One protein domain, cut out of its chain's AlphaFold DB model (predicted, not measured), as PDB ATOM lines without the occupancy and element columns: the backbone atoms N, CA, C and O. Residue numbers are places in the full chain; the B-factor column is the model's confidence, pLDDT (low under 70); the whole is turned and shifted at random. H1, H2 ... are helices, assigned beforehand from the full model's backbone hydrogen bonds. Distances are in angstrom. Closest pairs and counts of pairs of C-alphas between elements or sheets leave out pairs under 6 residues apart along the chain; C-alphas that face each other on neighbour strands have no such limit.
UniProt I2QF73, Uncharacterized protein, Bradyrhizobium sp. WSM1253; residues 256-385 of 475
ATOM      1  N   ALA A 256      11.150  27.963  62.418       89.50
ATOM      2  CA  ALA A 256      11.489  29.377  62.506       89.50
ATOM      3  C   ALA A 256      12.644  29.733  61.559       89.50
ATOM      4  O   ALA A 256      12.508  30.676  60.793       89.50
ATOM      5  N   GLN A 257      13.718  28.936  61.531       91.38
ATOM      6  CA  GLN A 257      14.838  29.122  60.597       91.38
ATOM      7  C   GLN A 257      14.421  28.940  59.131       91.38
ATOM      8  O   GLN A 257      14.849  29.711  58.281       91.38
ATOM      9  N   ILE A 258      13.557  27.965  58.823       92.25
ATOM     10  CA  ILE A 258      13.010  27.794  57.466       92.25
ATOM     11  C   ILE A 258      12.213  29.032  57.057       92.25
ATOM     12  O   ILE A 258      12.421  29.557  55.971       92.25
ATOM     13  N   ASN A 259      11.299  29.498  57.913       93.38
ATOM     14  CA  ASN A 259      10.481  30.668  57.612       93.38
ATOM     15  C   ASN A 259      11.333  31.940  57.504       93.38
ATOM     16  O   ASN A 259      11.109  32.702  56.577       93.38
ATOM     17  N   ALA A 260      12.334  32.120  58.372       94.38
ATOM     18  CA  ALA A 260      13.279  33.232  58.286       94.38
ATOM     19  C   ALA A 260      14.028  33.223  56.946       94.38
ATOM     20  O   ALA A 260      14.008  34.216  56.233       94.38
ATOM     21  N   ALA A 261      14.565  32.068  56.533       94.62
ATOM     22  CA  ALA A 261      15.228  31.935  55.238       94.62
ATOM     23  C   ALA A 261      14.284  32.227  54.053       94.62
ATOM     24  O   ALA A 261      14.696  32.816  53.059       94.62
ATOM     25  N   LEU A 262      13.009  31.831  54.139       96.12
ATOM     26  CA  LEU A 262      12.011  32.171  53.119       96.12
ATOM     27  C   LEU A 262      11.662  33.670  53.123       96.12
ATOM     28  O   LEU A 262      11.470  34.244  52.054       96.12
ATOM     29  N   ASP A 263      11.579  34.302  54.295       96.56
ATOM     30  CA  ASP A 263      11.346  35.744  54.431       96.56
ATOM     31  C   ASP A 263      12.521  36.555  53.859       96.56
ATOM     32  O   ASP A 263      12.292  37.559  53.180       96.56
ATOM     33  N   ASP A 264      13.758  36.099  54.071       96.62
ATOM     34  CA  ASP A 264      14.968  36.710  53.514       96.62
ATOM     35  C   ASP A 264      14.988  36.609  51.985       96.62
ATOM     36  O   ASP A 264      15.080  37.636  51.312       96.62
ATOM     37  N   ILE A 265      14.732  35.419  51.425       97.56
ATOM     38  CA  ILE A 265      14.571  35.237  49.972       97.56
ATOM     39  C   ILE A 265      13.467  36.146  49.427       97.56
ATOM     40  O   ILE A 265      13.659  36.814  48.412       97.56
ATOM     41  N   ALA A 266      12.310  36.217  50.091       97.62
ATOM     42  CA  ALA A 266      11.216  37.079  49.651       97.62
ATOM     43  C   ALA A 266      11.618  38.564  49.645       97.62
ATOM     44  O   ALA A 266      11.184  39.313  48.768       97.62
ATOM     45  N   ARG A 267      12.436  39.004  50.610       98.25
ATOM     46  CA  ARG A 267      12.970  40.371  50.667       98.25
ATOM     47  C   ARG A 267      13.924  40.635  49.503       98.25
ATOM     48  O   ARG A 267      13.720  41.620  48.797       98.25
ATOM     49  N   SER A 268      14.880  39.744  49.262       98.25
ATOM     50  CA  SER A 268      15.879  39.887  48.195       98.25
ATOM     51  C   SER A 268      15.261  39.818  46.799       98.25
ATOM     52  O   SER A 268      15.606  40.616  45.931       98.25
ATOM     53  N   VAL A 269      14.267  38.948  46.589       98.25
ATOM     54  CA  VAL A 269      13.506  38.893  45.330       98.25
ATOM     55  C   VAL A 269      12.753  40.197  45.084       98.25
ATOM     56  O   VAL A 269      12.838  40.744  43.987       98.25
ATOM     57  N   ARG A 270      12.041  40.725  46.089       98.44
ATOM     58  CA  ARG A 270      11.328  42.005  45.951       98.44
ATOM     59  C   ARG A 270      12.280  43.157  45.668       98.44
ATOM     60  O   ARG A 270      11.998  43.947  44.780       98.44
ATOM     61  N   GLN A 271      13.409  43.222  46.373       98.06
ATOM     62  CA  GLN A 271      14.422  44.247  46.133       98.06
ATOM     63  C   GLN A 271      14.938  44.191  44.690       98.06
ATOM     64  O   GLN A 271      14.981  45.223  44.024       98.06
ATOM     65  N   PHE A 272      15.258  42.997  44.182       98.31
ATOM     66  CA  PHE A 272      15.654  42.814  42.785       98.31
ATOM     67  C   PHE A 272      14.566  43.279  41.808       98.31
ATOM     68  O   PHE A 272      14.862  44.035  40.888       98.31
ATOM     69  N   LEU A 273      13.307  42.884  42.028       98.12
ATOM     70  CA  LEU A 273      12.185  43.281  41.173       98.12
ATOM     71  C   LEU A 273      11.940  44.796  41.184       98.12
ATOM     72  O   LEU A 273      11.698  45.369  40.126       98.12
ATOM     73  N   THR A 274      12.044  45.449  42.344       97.75
ATOM     74  CA  THR A 274      11.923  46.910  42.465       97.75
ATOM     75  C   THR A 274      13.022  47.627  41.685       97.75
ATOM     76  O   THR A 274      12.724  48.558  40.945       97.75
ATOM     77  N   CYS A 275      14.277  47.183  41.796       97.31
ATOM     78  CA  CYS A 275      15.373  47.769  41.021       97.31
ATOM     79  C   CYS A 275      15.216  47.512  39.514       97.31
ATOM     80  O   CYS A 275      15.536  48.380  38.710       97.31
ATOM     81  N   ALA A 276      14.710  46.341  39.121       97.56
ATOM     82  CA  ALA A 276      14.564  45.962  37.717       97.56
ATOM     83  C   ALA A 276      13.395  46.658  36.993       97.56
ATOM     84  O   ALA A 276      13.397  46.707  35.768       97.56
ATOM     85  N   GLN A 277      12.400  47.187  37.715       97.12
ATOM     86  CA  GLN A 277      11.179  47.756  37.124       97.12
ATOM     87  C   GLN A 277      11.435  48.967  36.211       97.12
ATOM     88  O   GLN A 277      10.637  49.229  35.313       97.12
ATOM     89  N   HIS A 278      12.527  49.696  36.440       92.75
ATOM     90  CA  HIS A 278      12.830  50.956  35.754       92.75
ATOM     91  C   HIS A 278      14.006  50.857  34.784       92.75
ATOM     92  O   HIS A 278      14.440  51.870  34.253       92.75
ATOM     93  N   VAL A 279      14.525  49.650  34.556       96.25
ATOM     94  CA  VAL A 279      15.762  49.448  33.806       96.25
ATOM     95  C   VAL A 279      15.473  48.712  32.507       96.25
ATOM     96  O   VAL A 279      15.058  47.553  32.510       96.25
ATOM     97  N   GLU A 280      15.775  49.362  31.387       94.94
ATOM     98  CA  GLU A 280      15.918  48.693  30.098       94.94
ATOM     99  C   GLU A 280      17.372  48.250  29.933       94.94
ATOM    100  O   GLU A 280      18.295  49.065  29.917       94.94
ATOM    101  N   PHE A 281      17.594  46.938  29.847       93.75
ATOM    102  CA  PHE A 281      18.935  46.380  29.716       93.75
ATOM    103  C   PHE A 281      18.972  45.276  28.668       93.75
ATOM    104  O   PHE A 281      18.451  44.179  28.888       93.75
ATOM    105  N   ASP A 282      19.628  45.563  27.542       94.00
ATOM    106  CA  ASP A 282      19.886  44.590  26.482       94.00
ATOM    107  C   ASP A 282      21.040  43.657  26.880       94.00
ATOM    108  O   ASP A 282      22.183  43.757  26.430       94.00
ATOM    109  N   TRP A 283      20.753  42.782  27.839       94.56
ATOM    110  CA  TRP A 283      21.668  41.744  28.278       94.56
ATOM    111  C   TRP A 283      21.247  40.396  27.720       94.56
ATOM    112  O   TRP A 283      20.147  39.918  28.000       94.56
ATOM    113  N   LEU A 284      22.182  39.754  27.019       93.81
ATOM    114  CA  LEU A 284      22.085  38.375  26.563       93.81
ATOM    115  C   LEU A 284      22.985  37.479  27.416       93.81
ATOM    116  O   LEU A 284      24.182  37.728  27.598       93.81
ATOM    117  N   ALA A 285      22.408  36.406  27.945       88.62
ATOM    118  CA  ALA A 285      23.139  35.417  28.711       88.62
ATOM    119  C   ALA A 285      24.066  34.628  27.774       88.62
ATOM    120  O   ALA A 285      23.613  33.896  26.898       88.62
ATOM    121  N   GLY A 286      25.379  34.747  27.980       81.50
ATOM    122  CA  GLY A 286      26.355  33.952  27.232       81.50
ATOM    123  C   GLY A 286      26.155  32.449  27.460       81.50
ATOM    124  O   GLY A 286      25.922  32.037  28.598       81.50
ATOM    125  N   ASN A 287      26.277  31.663  26.384       82.50
ATOM    126  CA  ASN A 287      26.075  30.212  26.280       82.50
ATOM    127  C   ASN A 287      24.729  29.702  26.842       82.50
ATOM    128  O   ASN A 287      24.479  29.829  28.046       82.50
ATOM    129  N   PRO A 288      23.870  29.054  26.033       74.44
ATOM    130  CA  PRO A 288      22.670  28.408  26.557       74.44
ATOM    131  C   PRO A 288      23.062  27.334  27.589       74.44
ATOM    132  O   PRO A 288      24.147  26.750  27.493       74.44
ATOM    133  N   PRO A 289      22.247  27.099  28.631       73.81
ATOM    134  CA  PRO A 289      22.531  26.027  29.572       73.81
ATOM    135  C   PRO A 289      22.520  24.680  28.845       73.81
ATOM    136  O   PRO A 289      21.661  24.414  28.011       73.81
ATOM    137  N   THR A 290      23.481  23.827  29.188       74.62
ATOM    138  CA  THR A 290      23.552  22.441  28.707       74.62
ATOM    139  C   THR A 290      22.541  21.532  29.403       74.62
ATOM    140  O   THR A 290      22.200  20.475  28.882       74.62
ATOM    141  N   GLU A 291      22.048  21.934  30.577       74.69
ATOM    142  CA  GLU A 291      21.073  21.173  31.353       74.69
ATOM    143  C   GLU A 291      19.628  21.573  31.017       74.69
ATOM    144  O   GLU A 291      19.338  22.754  30.800       74.69
ATOM    145  N   PRO A 292      18.691  20.609  31.018       67.44
ATOM    146  CA  PRO A 292      17.297  20.874  30.699       67.44
ATOM    147  C   PRO A 292      16.651  21.812  31.732       67.44
ATOM    148  O   PRO A 292      16.704  21.580  32.941       67.44
ATOM    149  N   ALA A 293      16.008  22.873  31.242       74.94
ATOM    150  CA  ALA A 293      15.407  23.906  32.074       74.94
ATOM    151  C   ALA A 293      14.168  23.387  32.819       74.94
ATOM    152  O   ALA A 293      13.160  23.036  32.220       74.94
ATOM    153  N   GLY A 294      14.211  23.372  34.147       87.81
ATOM    154  CA  GLY A 294      13.066  23.032  34.989       87.81
ATOM    155  C   GLY A 294      13.068  23.855  36.268       87.81
ATOM    156  O   GLY A 294      13.983  24.629  36.525       87.81
ATOM    157  N   ARG A 295      12.071  23.670  37.136       90.75
ATOM    158  CA  ARG A 295      12.003  24.403  38.420       90.75
ATOM    159  C   ARG A 295      13.251  24.245  39.305       90.75
ATOM    160  O   ARG A 295      13.530  25.122  40.111       90.75
ATOM    161  N   LEU A 296      14.003  23.147  39.152       87.62
ATOM    162  CA  LEU A 296      15.276  22.939  39.853       87.62
ATOM    163  C   LEU A 296      16.353  23.933  39.396       87.62
ATOM    164  O   LEU A 296      17.177  24.356  40.203       87.62
ATOM    165  N   SER A 297      16.302  24.381  38.137       90.06
ATOM    166  CA  SER A 297      17.215  25.388  37.592       90.06
ATOM    167  C   SER A 297      17.155  26.705  38.373       90.06
ATOM    168  O   SER A 297      18.137  27.440  38.370       90.06
ATOM    169  N   VAL A 298      16.067  26.985  39.105       91.88
ATOM    170  CA  VAL A 298      15.950  28.167  39.977       91.88
ATOM    171  C   VAL A 298      16.928  28.134  41.157       91.88
ATOM    172  O   VAL A 298      17.409  29.189  41.553       91.88
ATOM    173  N   ALA A 299      17.268  26.963  41.707       89.62
ATOM    174  CA  ALA A 299      18.277  26.886  42.772       89.62
ATOM    175  C   ALA A 299      19.699  26.684  42.238       89.62
ATOM    176  O   ALA A 299      20.643  27.176  42.841       89.62
ATOM    177  N   TYR A 300      19.866  25.976  41.117       89.12
ATOM    178  CA  TYR A 300      21.201  25.589  40.642       89.12
ATOM    179  C   TYR A 300      21.767  26.523  39.571       89.12
ATOM    180  O   TYR A 300      22.912  26.963  39.653       89.12
ATOM    181  N   SER A 301      20.974  26.847  38.551       91.44
ATOM    182  CA  SER A 301      21.447  27.593  37.379       91.44
ATOM    183  C   SER A 301      21.210  29.096  37.523       91.44
ATOM    184  O   SER A 301      22.050  29.902  37.125       91.44
ATOM    185  N   PHE A 302      20.075  29.483  38.105       95.06
ATOM    186  CA  PHE A 302      19.650  30.873  38.211       95.06
ATOM    187  C   PHE A 302      20.621  31.753  39.019       95.06
ATOM    188  O   PHE A 302      20.951  32.825  38.513       95.06
ATOM    189  N   PRO A 303      21.203  31.317  40.159       96.38
ATOM    190  CA  PRO A 303      22.216  32.114  40.863       96.38
ATOM    191  C   PRO A 303      23.437  32.440  39.995       96.38
ATOM    192  O   PRO A 303      23.944  33.558  39.996       96.38
ATOM    193  N   ASN A 304      23.890  31.482  39.184       94.38
ATOM    194  CA  ASN A 304      25.022  31.695  38.281       94.38
ATOM    195  C   ASN A 304      24.671  32.662  37.143       94.38
ATOM    196  O   ASN A 304      25.512  33.466  36.733       94.38
ATOM    197  N   ARG A 305      23.422  32.629  36.663       94.88
ATOM    198  CA  ARG A 305      22.913  33.579  35.664       94.88
ATOM    199  C   ARG A 305      22.790  34.988  36.234       94.88
ATOM    200  O   ARG A 305      23.220  35.923  35.567       94.88
ATOM    201  N   LEU A 306      22.322  35.135  37.473       97.00
ATOM    202  CA  LEU A 306      22.332  36.413  38.189       97.00
ATOM    203  C   LEU A 306      23.761  36.955  38.328       97.00
ATOM    204  O   LEU A 306      24.016  38.088  37.948       97.00
ATOM    205  N   ARG A 307      24.746  36.141  38.724       96.69
ATOM    206  CA  ARG A 307      26.158  36.584  38.778       96.69
ATOM    207  C   ARG A 307      26.734  36.978  37.412       96.69
ATOM    208  O   ARG A 307      27.615  37.833  37.322       96.69
ATOM    209  N   ALA A 308      26.283  36.353  36.325       95.44
ATOM    210  CA  ALA A 308      26.650  36.778  34.974       95.44
ATOM    211  C   ALA A 308      26.033  38.144  34.626       95.44
ATOM    212  O   ALA A 308      26.753  39.009  34.129       95.44
ATOM    213  N   LEU A 309      24.756  38.353  34.962       96.44
ATOM    214  CA  LEU A 309      24.070  39.643  34.848       96.44
ATOM    215  C   LEU A 309      24.811  40.738  35.633       96.44
ATOM    216  O   LEU A 309      25.113  41.780  35.063       96.44
ATOM    217  N   VAL A 310      25.185  40.475  36.892       97.19
ATOM    218  CA  VAL A 310      25.950  41.394  37.761       97.19
ATOM    219  C   VAL A 310      27.233  41.867  37.082       97.19
ATOM    220  O   VAL A 310      27.506  43.065  37.028       97.19
ATOM    221  N   ARG A 311      28.019  40.938  36.524       96.81
ATOM    222  CA  ARG A 311      29.269  41.275  35.825       96.81
ATOM    223  C   ARG A 311      29.022  42.153  34.601       96.81
ATOM    224  O   ARG A 311      29.788  43.085  34.378       96.81
ATOM    225  N   SER A 312      27.977  41.877  33.822       96.62
ATOM    226  CA  SER A 312      27.624  42.692  32.654       96.62
ATOM    227  C   SER A 312      27.121  44.081  33.048       96.62
ATOM    228  O   SER A 312      27.593  45.072  32.500       96.62
ATOM    229  N   ALA A 313      26.228  44.169  34.035       96.19
ATOM    230  CA  ALA A 313      25.682  45.428  34.537       96.19
ATOM    231  C   ALA A 313      26.778  46.339  35.120       96.19
ATOM    232  O   ALA A 313      26.839  47.522  34.795       96.19
ATOM    233  N   ARG A 314      27.720  45.777  35.894       97.25
ATOM    234  CA  ARG A 314      28.874  46.525  36.425       97.25
ATOM    235  C   ARG A 314      29.807  47.053  35.333       97.25
ATOM    236  O   ARG A 314      30.342  48.142  35.488       97.25
ATOM    237  N   ARG A 315      29.984  46.324  34.224       96.88
ATOM    238  CA  ARG A 315      30.776  46.803  33.072       96.88
ATOM    239  C   ARG A 315      30.112  47.963  32.337       96.88
ATOM    240  O   ARG A 315      30.822  48.803  31.805       96.88
ATOM    241  N   ALA A 316      28.781  47.996  32.301       96.44
ATOM    242  CA  ALA A 316      28.042  49.093  31.682       96.44
ATOM    243  C   ALA A 316      28.136  50.398  32.497       96.44
ATOM    244  O   ALA A 316      27.999  51.476  31.931       96.44
ATOM    245  N   GLY A 317      28.379  50.316  33.812       93.75
ATOM    246  CA  GLY A 317      28.727  51.468  34.656       93.75
ATOM    247  C   GLY A 317      27.598  52.471  34.937       93.75
ATOM    248  O   GLY A 317      27.843  53.477  35.596       93.75
ATOM    249  N   ASN A 318      26.368  52.218  34.482       95.56
ATOM    250  CA  ASN A 318      25.203  53.055  34.788       95.56
ATOM    251  C   ASN A 318      24.756  52.842  36.249       95.56
ATOM    252  O   ASN A 318      24.642  51.702  36.701       95.56
ATOM    253  N   ALA A 319      24.465  53.928  36.973       96.06
ATOM    254  CA  ALA A 319      24.002  53.900  38.360       96.06
ATOM    255  C   ALA A 319      22.779  52.989  38.586       96.06
ATOM    256  O   ALA A 319      22.762  52.212  39.541       96.06
ATOM    257  N   GLU A 320      21.790  53.014  37.691       96.94
ATOM    258  CA  GLU A 320      20.596  52.164  37.787       96.94
ATOM    259  C   GLU A 320      20.948  50.679  37.610       96.94
ATOM    260  O   GLU A 320      20.486  49.816  38.362       96.94
ATOM    261  N   LEU A 321      21.853  50.375  36.671       96.25
ATOM    262  CA  LEU A 321      22.363  49.019  36.454       96.25
ATOM    263  C   LEU A 321      23.190  48.517  37.637       96.25
ATOM    264  O   LEU A 321      23.136  47.328  37.950       96.25
ATOM    265  N   LEU A 322      23.923  49.396  38.324       96.94
ATOM    266  CA  LEU A 322      24.649  49.041  39.544       96.94
ATOM    267  C   LEU A 322      23.688  48.664  40.679       96.94
ATOM    268  O   LEU A 322      23.925  47.665  41.358       96.94
ATOM    269  N   MET A 323      22.562  49.369  40.832       97.12
ATOM    270  CA  MET A 323      21.528  48.990  41.805       97.12
ATOM    271  C   MET A 323      20.924  47.615  41.495       97.12
ATOM    272  O   MET A 323      20.780  46.784  42.397       97.12
ATOM    273  N   VAL A 324      20.615  47.344  40.220       97.62
ATOM    274  CA  VAL A 324      20.151  46.019  39.773       97.62
ATOM    275  C   VAL A 324      21.211  44.953  40.036       97.62
ATOM    276  O   VAL A 324      20.876  43.874  40.523       97.62
ATOM    277  N   ALA A 325      22.484  45.248  39.760       97.44
ATOM    278  CA  ALA A 325      23.590  44.334  40.006       97.44
ATOM    279  C   ALA A 325      23.693  43.971  41.494       97.44
ATOM    280  O   ALA A 325      23.711  42.795  41.841       97.44
ATOM    281  N   ASP A 326      23.674  44.946  42.397       97.81
ATOM    282  CA  ASP A 326      23.811  44.668  43.829       97.81
ATOM    283  C   ASP A 326      22.594  43.942  44.423       97.81
ATOM    284  O   ASP A 326      22.727  43.184  45.388       97.81
ATOM    285  N   ALA A 327      21.398  44.147  43.865       98.00
ATOM    286  CA  ALA A 327      20.215  43.376  44.238       98.00
ATOM    287  C   ALA A 327      20.266  41.940  43.680       98.00
ATOM    288  O   ALA A 327      19.915  40.989  44.380       98.00
ATOM    289  N   ALA A 328      20.741  41.765  42.443       98.00
ATOM    290  CA  ALA A 328      20.911  40.460  41.808       98.00
ATOM    291  C   ALA A 328      21.990  39.608  42.497       98.00
ATOM    292  O   ALA A 328      21.803  38.400  42.642       98.00
ATOM    293  N   ASP A 329      23.092  40.220  42.937       98.06
ATOM    294  CA  ASP A 329      24.190  39.542  43.637       98.06
ATOM    295  C   ASP A 329      23.719  38.988  44.988       98.06
ATOM    296  O   ASP A 329      23.868  37.795  45.259       98.06
ATOM    297  N   ARG A 330      23.015  39.817  45.773       97.81
ATOM    298  CA  ARG A 330      22.371  39.399  47.030       97.81
ATOM    299  C   ARG A 330      21.371  38.268  46.826       97.81
ATOM    300  O   ARG A 330      21.422  37.262  47.525       97.81
ATOM    301  N   LEU A 331      20.495  38.385  45.824       98.12
ATOM    302  CA  LEU A 331      19.546  37.319  45.506       98.12
ATOM    303  C   LEU A 331      20.257  36.012  45.108       98.12
ATOM    304  O   LEU A 331      19.815  34.926  45.488       98.12
ATOM    305  N   ALA A 332      21.361  36.090  44.359       97.25
ATOM    306  CA  ALA A 332      22.155  34.921  43.991       97.25
ATOM    307  C   ALA A 332      22.810  34.259  45.212       97.25
ATOM    308  O   ALA A 332      22.841  33.027  45.295       97.25
ATOM    309  N   GLU A 333      23.335  35.054  46.144       96.44
ATOM    310  CA  GLU A 333      23.906  34.579  47.405       96.44
ATOM    311  C   GLU A 333      22.855  33.858  48.253       96.44
ATOM    312  O   GLU A 333      23.043  32.680  48.572       96.44
ATOM    313  N   ASP A 334      21.707  34.490  48.504       96.62
ATOM    314  CA  ASP A 334      20.638  33.900  49.314       96.62
ATOM    315  C   ASP A 334      20.123  32.589  48.708       96.62
ATOM    316  O   ASP A 334      19.940  31.596  49.416       96.62
ATOM    317  N   LEU A 335      19.935  32.542  47.382       95.56
ATOM    318  CA  LEU A 335      19.523  31.318  46.689       95.56
ATOM    319  C   LEU A 335      20.571  30.205  46.788       95.56
ATOM    320  O   LEU A 335      20.205  29.038  46.913       95.56
ATOM    321  N   THR A 336      21.861  30.554  46.759       92.69
ATOM    322  CA  THR A 336      22.964  29.589  46.907       92.69
ATOM    323  C   THR A 336      23.017  29.022  48.328       92.69
ATOM    324  O   THR A 336      23.288  27.836  48.512       92.69
ATOM    325  N   MET A 337      22.729  29.853  49.332       92.25
ATOM    326  CA  MET A 337      22.764  29.487  50.753       92.25
ATOM    327  C   MET A 337      21.457  28.861  51.258       92.25
ATOM    328  O   MET A 337      21.383  28.387  52.397       92.25
ATOM    329  N   LEU A 338      20.416  28.830  50.424       91.81
ATOM    330  CA  LEU A 338      19.109  28.321  50.805       91.81
ATOM    331  C   LEU A 338      19.176  26.821  51.117       91.81
ATOM    332  O   LEU A 338      19.529  26.007  50.267       91.81
ATOM    333  N   ASN A 339      18.791  26.434  52.333       90.06
ATOM    334  CA  ASN A 339      18.784  25.027  52.736       90.06
ATOM    335  C   ASN A 339      17.738  24.201  51.958       90.06
ATOM    336  O   ASN A 339      16.703  24.715  51.530       90.06
ATOM    337  N   GLU A 340      17.993  22.897  51.813       87.38
ATOM    338  CA  GLU A 340      17.139  21.972  51.051       87.38
ATOM    339  C   GLU A 340      15.664  21.972  51.515       87.38
ATOM    340  O   GLU A 340      14.788  22.075  50.652       87.38
ATOM    341  N   PRO A 341      15.334  21.993  52.826       89.06
ATOM    342  CA  PRO A 341      13.946  22.128  53.275       89.06
ATOM    343  C   PRO A 341      13.241  23.402  52.786       89.06
ATOM    344  O   PRO A 341      12.068  23.348  52.399       89.06
ATOM    345  N   SER A 342      13.929  24.546  52.792       92.00
ATOM    346  CA  SER A 342      13.400  25.807  52.263       92.00
ATOM    347  C   SER A 342      13.228  25.750  50.742       92.00
ATOM    348  O   SER A 342      12.159  26.112  50.245       92.00
ATOM    349  N   GLN A 343      14.209  25.214  50.006       92.44
ATOM    350  CA  GLN A 343      14.108  25.012  48.551       92.44
ATOM    351  C   GLN A 343      12.905  24.130  48.191       92.44
ATOM    352  O   GLN A 343      12.059  24.510  47.379       92.44
ATOM    353  N   SER A 344      12.767  22.985  48.865       89.38
ATOM    354  CA  SER A 344      11.664  22.040  48.686       89.38
ATOM    355  C   SER A 344      10.289  22.688  48.906       89.38
ATOM    356  O   SER A 344       9.325  22.352  48.209       89.38
ATOM    357  N   ARG A 345      10.176  23.658  49.827       92.88
ATOM    358  CA  ARG A 345       8.940  24.438  50.013       92.88
ATOM    359  C   ARG A 345       8.650  25.362  48.836       92.88
ATOM    360  O   ARG A 345       7.522  25.342  48.350       92.88
ATOM    361  N   ILE A 346       9.636  26.118  48.353       95.06
ATOM    362  CA  ILE A 346       9.472  27.008  47.190       95.06
ATOM    363  C   ILE A 346       9.093  26.193  45.944       95.06
ATOM    364  O   ILE A 346       8.121  26.503  45.254       95.06
ATOM    365  N   PHE A 347       9.795  25.088  45.686       93.75
ATOM    366  CA  PHE A 347       9.604  24.244  44.500       93.75
ATOM    367  C   PHE A 347       8.222  23.605  44.392       93.75
ATOM    368  O   PHE A 347       7.793  23.231  43.296       93.75
ATOM    369  N   ARG A 348       7.514  23.467  45.516       92.31
ATOM    370  CA  ARG A 348       6.130  22.991  45.533       92.31
ATOM    371  C   ARG A 348       5.169  23.970  44.854       92.31
ATOM    372  O   ARG A 348       4.155  23.519  44.328       92.31
ATOM    373  N   TYR A 349       5.486  25.262  44.880       95.75
ATOM    374  CA  TYR A 349       4.643  26.339  44.357       95.75
ATOM    375  C   TYR A 349       5.158  26.932  43.043       95.75
ATOM    376  O   TYR A 349       4.417  27.642  42.371       95.75
ATOM    377  N   LEU A 350       6.388  26.607  42.636       95.94
ATOM    378  CA  LEU A 350       6.861  26.918  41.290       95.94
ATOM    379  C   LEU A 350       6.094  26.095  40.234       95.94
ATOM    380  O   LEU A 350       5.984  24.870  40.383       95.94
ATOM    381  N   PRO A 351       5.598  26.733  39.155       94.12
ATOM    382  CA  PRO A 351       5.029  26.035  38.008       94.12
ATOM    383  C   PRO A 351       5.953  24.937  37.467       94.12
ATOM    384  O   PRO A 351       7.165  25.102  37.367       94.12
ATOM    385  N   ASN A 352       5.386  23.790  37.090       90.25
ATOM    386  CA  ASN A 352       6.152  22.717  36.454       90.25
ATOM    387  C   ASN A 352       6.243  22.947  34.939       90.25
ATOM    388  O   ASN A 352       5.651  22.203  34.155       90.25
ATOM    389  N   THR A 353       6.945  24.010  34.560       90.69
ATOM    390  CA  THR A 353       7.185  24.446  33.181       90.69
ATOM    391  C   THR A 353       8.678  24.357  32.844       90.69
ATOM    392  O   THR A 353       9.515  24.264  33.742       90.69
ATOM    393  N   TRP A 354       9.014  24.346  31.551       87.88
ATOM    394  CA  TRP A 354      10.401  24.223  31.063       87.88
ATOM    395  C   TRP A 354      11.048  25.573  30.722       87.88
ATOM    396  O   TRP A 354      12.132  25.648  30.167       87.88
ATOM    397  N   ASP A 355      10.378  26.672  31.043       90.56
ATOM    398  CA  ASP A 355      10.746  28.033  30.656       90.56
ATOM    399  C   ASP A 355      11.524  28.765  31.766       90.56
ATOM    400  O   ASP A 355      11.383  29.976  31.931       90.56
ATOM    401  N   TYR A 356      12.337  28.036  32.535       93.12
ATOM    402  CA  TYR A 356      13.252  28.578  33.554       93.12
ATOM    403  C   TYR A 356      14.649  28.894  33.005       93.12
ATOM    404  O   TYR A 356      15.583  29.165  33.759       93.12
ATOM    405  N   GLU A 357      14.801  28.839  31.686       92.81
ATOM    406  CA  GLU A 357      16.017  29.255  31.013       92.81
ATOM    407  C   GLU A 357      16.142  30.782  31.044       92.81
ATOM    408  O   GLU A 357      15.184  31.496  30.753       92.81
ATOM    409  N   VAL A 358      17.329  31.277  31.396       93.56
ATOM    410  CA  VAL A 358      17.655  32.703  31.325       93.56
ATOM    411  C   VAL A 358      18.449  32.952  30.056       93.56
ATOM    412  O   VAL A 358      19.627  32.590  30.005       93.56
ATOM    413  N   ARG A 359      17.817  33.576  29.060       93.56
ATOM    414  CA  ARG A 359      18.473  33.997  27.815       93.56
ATOM    415  C   ARG A 359      18.712  35.495  27.781       93.56
ATOM    416  O   ARG A 359      19.720  35.930  27.241       93.56
ATOM    417  N   GLN A 360      17.816  36.257  28.395       95.69
ATOM    418  CA  GLN A 360      17.871  37.714  28.413       95.69
ATOM    419  C   GLN A 360      17.444  38.298  29.763       95.69
ATOM    420  O   GLN A 360      16.958  37.577  30.643       95.69
ATOM    421  N   PHE A 361      17.587  39.615  29.936       96.69
ATOM    422  CA  PHE A 361      17.224  40.292  31.188       96.69
ATOM    423  C   PHE A 361      15.750  40.078  31.554       96.69
ATOM    424  O   PHE A 361      15.445  39.718  32.693       96.69
ATOM    425  N   ALA A 362      14.844  40.152  30.577       96.50
ATOM    426  CA  ALA A 362      13.417  39.899  30.788       96.50
ATOM    427  C   ALA A 362      13.120  38.502  31.380       96.50
ATOM    428  O   ALA A 362      12.194  38.356  32.181       96.50
ATOM    429  N   ASP A 363      13.923  37.478  31.060       95.94
ATOM    430  CA  ASP A 363      13.766  36.151  31.669       95.94
ATOM    431  C   ASP A 363      14.111  36.159  33.156       95.94
ATOM    432  O   ASP A 363      13.436  35.494  33.943       95.94
ATOM    433  N   THR A 364      15.127  36.928  33.564       96.75
ATOM    434  CA  THR A 364      15.495  37.041  34.985       96.75
ATOM    435  C   THR A 364      14.372  37.663  35.799       96.75
ATOM    436  O   THR A 364      14.018  37.128  36.849       96.75
ATOM    437  N   VAL A 365      13.748  38.720  35.273       97.75
ATOM    438  CA  VAL A 365      12.595  39.383  35.893       97.75
ATOM    439  C   VAL A 365      11.411  38.420  35.979       97.75
ATOM    440  O   VAL A 365      10.843  38.234  37.055       97.75
ATOM    441  N   ARG A 366      11.081  37.724  34.885       97.00
ATOM    442  CA  ARG A 366       9.986  36.738  34.841       97.00
ATOM    443  C   ARG A 366      10.183  35.593  35.840       97.00
ATOM    444  O   ARG A 366       9.239  35.201  36.530       97.00
ATOM    445  N   ILE A 367      11.392  35.036  35.938       96.81
ATOM    446  CA  ILE A 367      11.709  33.972  36.905       96.81
ATOM    447  C   ILE A 367      11.645  34.515  38.336       96.81
ATOM    448  O   ILE A 367      11.066  33.852  39.199       96.81
ATOM    449  N   ALA A 368      12.160  35.723  38.586       97.69
ATOM    450  CA  ALA A 368      12.089  36.373  39.891       97.69
ATOM    451  C   ALA A 368      10.638  36.631  40.338       97.69
ATOM    452  O   ALA A 368      10.300  36.326  41.476       97.69
ATOM    453  N   GLN A 369       9.741  37.066  39.446       97.94
ATOM    454  CA  GLN A 369       8.306  37.219  39.745       97.94
ATOM    455  C   GLN A 369       7.653  35.888  40.159       97.94
ATOM    456  O   GLN A 369       6.877  35.819  41.115       97.94
ATOM    457  N   ARG A 370       7.986  34.788  39.470       97.69
ATOM    458  CA  ARG A 370       7.493  33.450  39.841       97.69
ATOM    459  C   ARG A 370       8.053  32.985  41.178       97.69
ATOM    460  O   ARG A 370       7.330  32.368  41.959       97.69
ATOM    461  N   LEU A 371       9.327  33.268  41.427       97.62
ATOM    462  CA  LEU A 371       9.986  32.975  42.692       97.62
ATOM    463  C   LEU A 371       9.359  33.779  43.840       97.62
ATOM    464  O   LEU A 371       9.135  33.211  44.908       97.62
ATOM    465  N   GLU A 372       8.999  35.045  43.618       98.12
ATOM    466  CA  GLU A 372       8.294  35.883  44.595       98.12
ATOM    467  C   GLU A 372       6.952  35.255  44.982       98.12
ATOM    468  O   GLU A 372       6.685  35.016  46.164       98.12
ATOM    469  N   LEU A 373       6.132  34.917  43.979       97.88
ATOM    470  CA  LEU A 373       4.832  34.287  44.185       97.88
ATOM    471  C   LEU A 373       4.975  32.963  44.945       97.88
ATOM    472  O   LEU A 373       4.287  32.751  45.943       97.88
ATOM    473  N   ALA A 374       5.894  32.097  44.511       97.31
ATOM    474  CA  ALA A 374       6.128  30.800  45.136       97.31
ATOM    475  C   ALA A 374       6.605  30.931  46.591       97.31
ATOM    476  O   ALA A 374       6.126  30.202  47.462       97.31
ATOM    477  N   THR A 375       7.504  31.877  46.871       97.31
ATOM    478  CA  THR A 375       8.031  32.121  48.222       97.31
ATOM    479  C   THR A 375       6.948  32.680  49.142       97.31
ATOM    480  O   THR A 375       6.780  32.197  50.263       97.31
ATOM    481  N   ARG A 376       6.127  33.621  48.656       97.31
ATOM    482  CA  ARG A 376       4.976  34.153  49.400       97.31
ATOM    483  C   ARG A 376       3.963  33.057  49.736       97.31
ATOM    484  O   ARG A 376       3.596  32.897  50.899       97.31
ATOM    485  N   THR A 377       3.572  32.240  48.757       96.62
ATOM    486  CA  THR A 377       2.652  31.117  48.996       96.62
ATOM    487  C   THR A 377       3.257  30.089  49.959       96.62
ATOM    488  O   THR A 377       2.552  29.557  50.823       96.62
ATOM    489  N   ALA A 378       4.566  29.831  49.879       95.06
ATOM    490  CA  ALA A 378       5.269  28.957  50.817       95.06
ATOM    491  C   ALA A 378       5.247  29.496  52.258       95.06
ATOM    492  O   ALA A 378       5.052  28.717  53.192       95.06
ATOM    493  N   LEU A 379       5.392  30.809  52.456       95.06
ATOM    494  CA  LEU A 379       5.296  31.454  53.770       95.06
ATOM    495  C   LEU A 379       3.872  31.388  54.342       95.06
ATOM    496  O   LEU A 379       3.678  31.001  55.498       95.06
ATOM    497  N   GLU A 380       2.859  31.700  53.535       94.56
ATOM    498  CA  GLU A 380       1.446  31.683  53.945       94.56
ATOM    499  C   GLU A 380       0.976  30.280  54.352       94.56
ATOM    500  O   GLU A 380       0.348  30.082  55.397       94.56
ATOM    501  N   THR A 381       1.320  29.272  53.551       91.75
ATOM    502  CA  THR A 381       0.993  27.863  53.825       91.75
ATOM    503  C   THR A 381       1.888  27.262  54.912       91.75
ATOM    504  O   THR A 381       1.450  26.431  55.718       91.75
ATOM    505  N   GLY A 382       3.136  27.723  54.988       86.38
ATOM    506  CA  GLY A 382       4.128  27.344  55.985       86.38
ATOM    507  C   GLY A 382       3.772  27.796  57.396       86.38
ATOM    508  O   GLY A 382       4.217  27.156  58.347       86.38
ATOM    509  N   LYS A 383       2.940  28.834  57.562       80.81
ATOM    510  CA  LYS A 383       2.360  29.247  58.856       80.81
ATOM    511  C   LYS A 383       1.207  28.338  59.303       80.81
ATOM    512  O   LYS A 383       1.096  28.041  60.488       80.81
ATOM    513  N   LYS A 384       0.427  27.795  58.363       81.56
ATOM    514  CA  LYS A 384      -0.754  26.950  58.647       81.56
ATOM    515  C   LYS A 384      -0.434  25.467  58.884       81.56
ATOM    516  O   LYS A 384      -1.180  24.770  59.558       81.56
ATOM    517  N   SER A 385       0.680  24.967  58.354       70.62
ATOM    518  CA  SER A 385       1.052  23.545  58.439       70.62
ATOM    519  C   SER A 385       1.741  23.190  59.768       70.62
ATOM    520  O   SER A 385       2.961  23.232  59.885       70.62
TER     521      SER A 385
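This is residues 256 to 385 of the 475 residues of an uncharacterized protein of Bradyrhizobium sp. WSM1253 (UniProt I2QF73). Four long helices stand in a curved row, H3, H4, H1 and H6, with neighbours running opposite ways; the row is not closed, though H3 and H6 come close near the start of each. H5 packs across H1 and H6 towards the row's other end, and the two long links, residues 277 to 296, which set out from the end of H1, and residues 348 to 360, loop out around residues 288 and 352 on the side of the row away from H1. The printed part has 130 residues with six named helices, H1 to H6 in chain order, and no named strand; helices hold 91 of the 130 printed residues and strands 0, and the class is all helix, with no strand among the named elements. The whole is compact, with a radius of gyration of the C-alphas of 14.2 A and spans of 46 by 30 by 21 A.

Start with H1, residues 256 to 276. It touches H4, residues 319 to 337, at a shallow tilt of 22 degrees, opposite ways; look at the C-alphas of Phe 272 and Ala 327, the closest, 4.8 A apart. H1 also touches H6, residues 361 to 384, at a shallow tilt of 29 degrees, opposite ways, closest at the C-alphas of Ala 266 and Glu 372, 6.0 A. H2, residues 297 to 300, only just touches H4, with 3 pairs of C-alphas within 8 A, the closest those of Ala 299 and Leu 335 at 6.0 A. H3, residues 302 to 316, makes a helical hairpin with H4, closest at the C-alphas of Pro 303 and Ala 332, 4.2 A. H3 and H6 are close but not clearly touching: the C-alphas of Leu 306 and Thr 364 are 7.6 A apart. H5, residues 340 to 347, touches residues 258 to 262 of H1, with the C-alphas of Ile 258 and Ser 342 closest at 5.6 A. It touches residues 371 to 378 of H6 at a steep tilt of 69.7 degrees, only just short of about perpendicular, closest at the C-alphas of Ile 346 and Thr 375, 5.4 A. H1 and H3 are apart, as are H4 and H6. The packing is part aligned, part crossed: 3 of 5 touching pairs with a tilt are shallow. In H1, H3, H4 and H5 every O i to N i+4 pair is within hydrogen-bond range, in H6 19 of 20; H2 is too short for such a pair, and its 1 O i to N i+3 pair is not within range.

Find C-alpha 256 at (11.489, 29.377, 62.506); from there H1 runs 30.0 A to C-alpha 276. H2 spans 5.0 A, H3 21.1 A. H4 begins at C-alpha 319, (24.002, 53.900, 38.360), and runs 27.4 A; H5 covers 10.2 A. H6, 35.4 A, ends at C-alpha 384, (-0.754, 26.950, 58.647).

The two C-alphas farthest apart, those of Gly 317 and Ser 385, are 45.9 A apart. The printed part has no cut. The links H1 to H2 and H5 to H6 are long; the other three are tight. The mean pLDDT of the printed part is 93.3, and residue 292 is under 70.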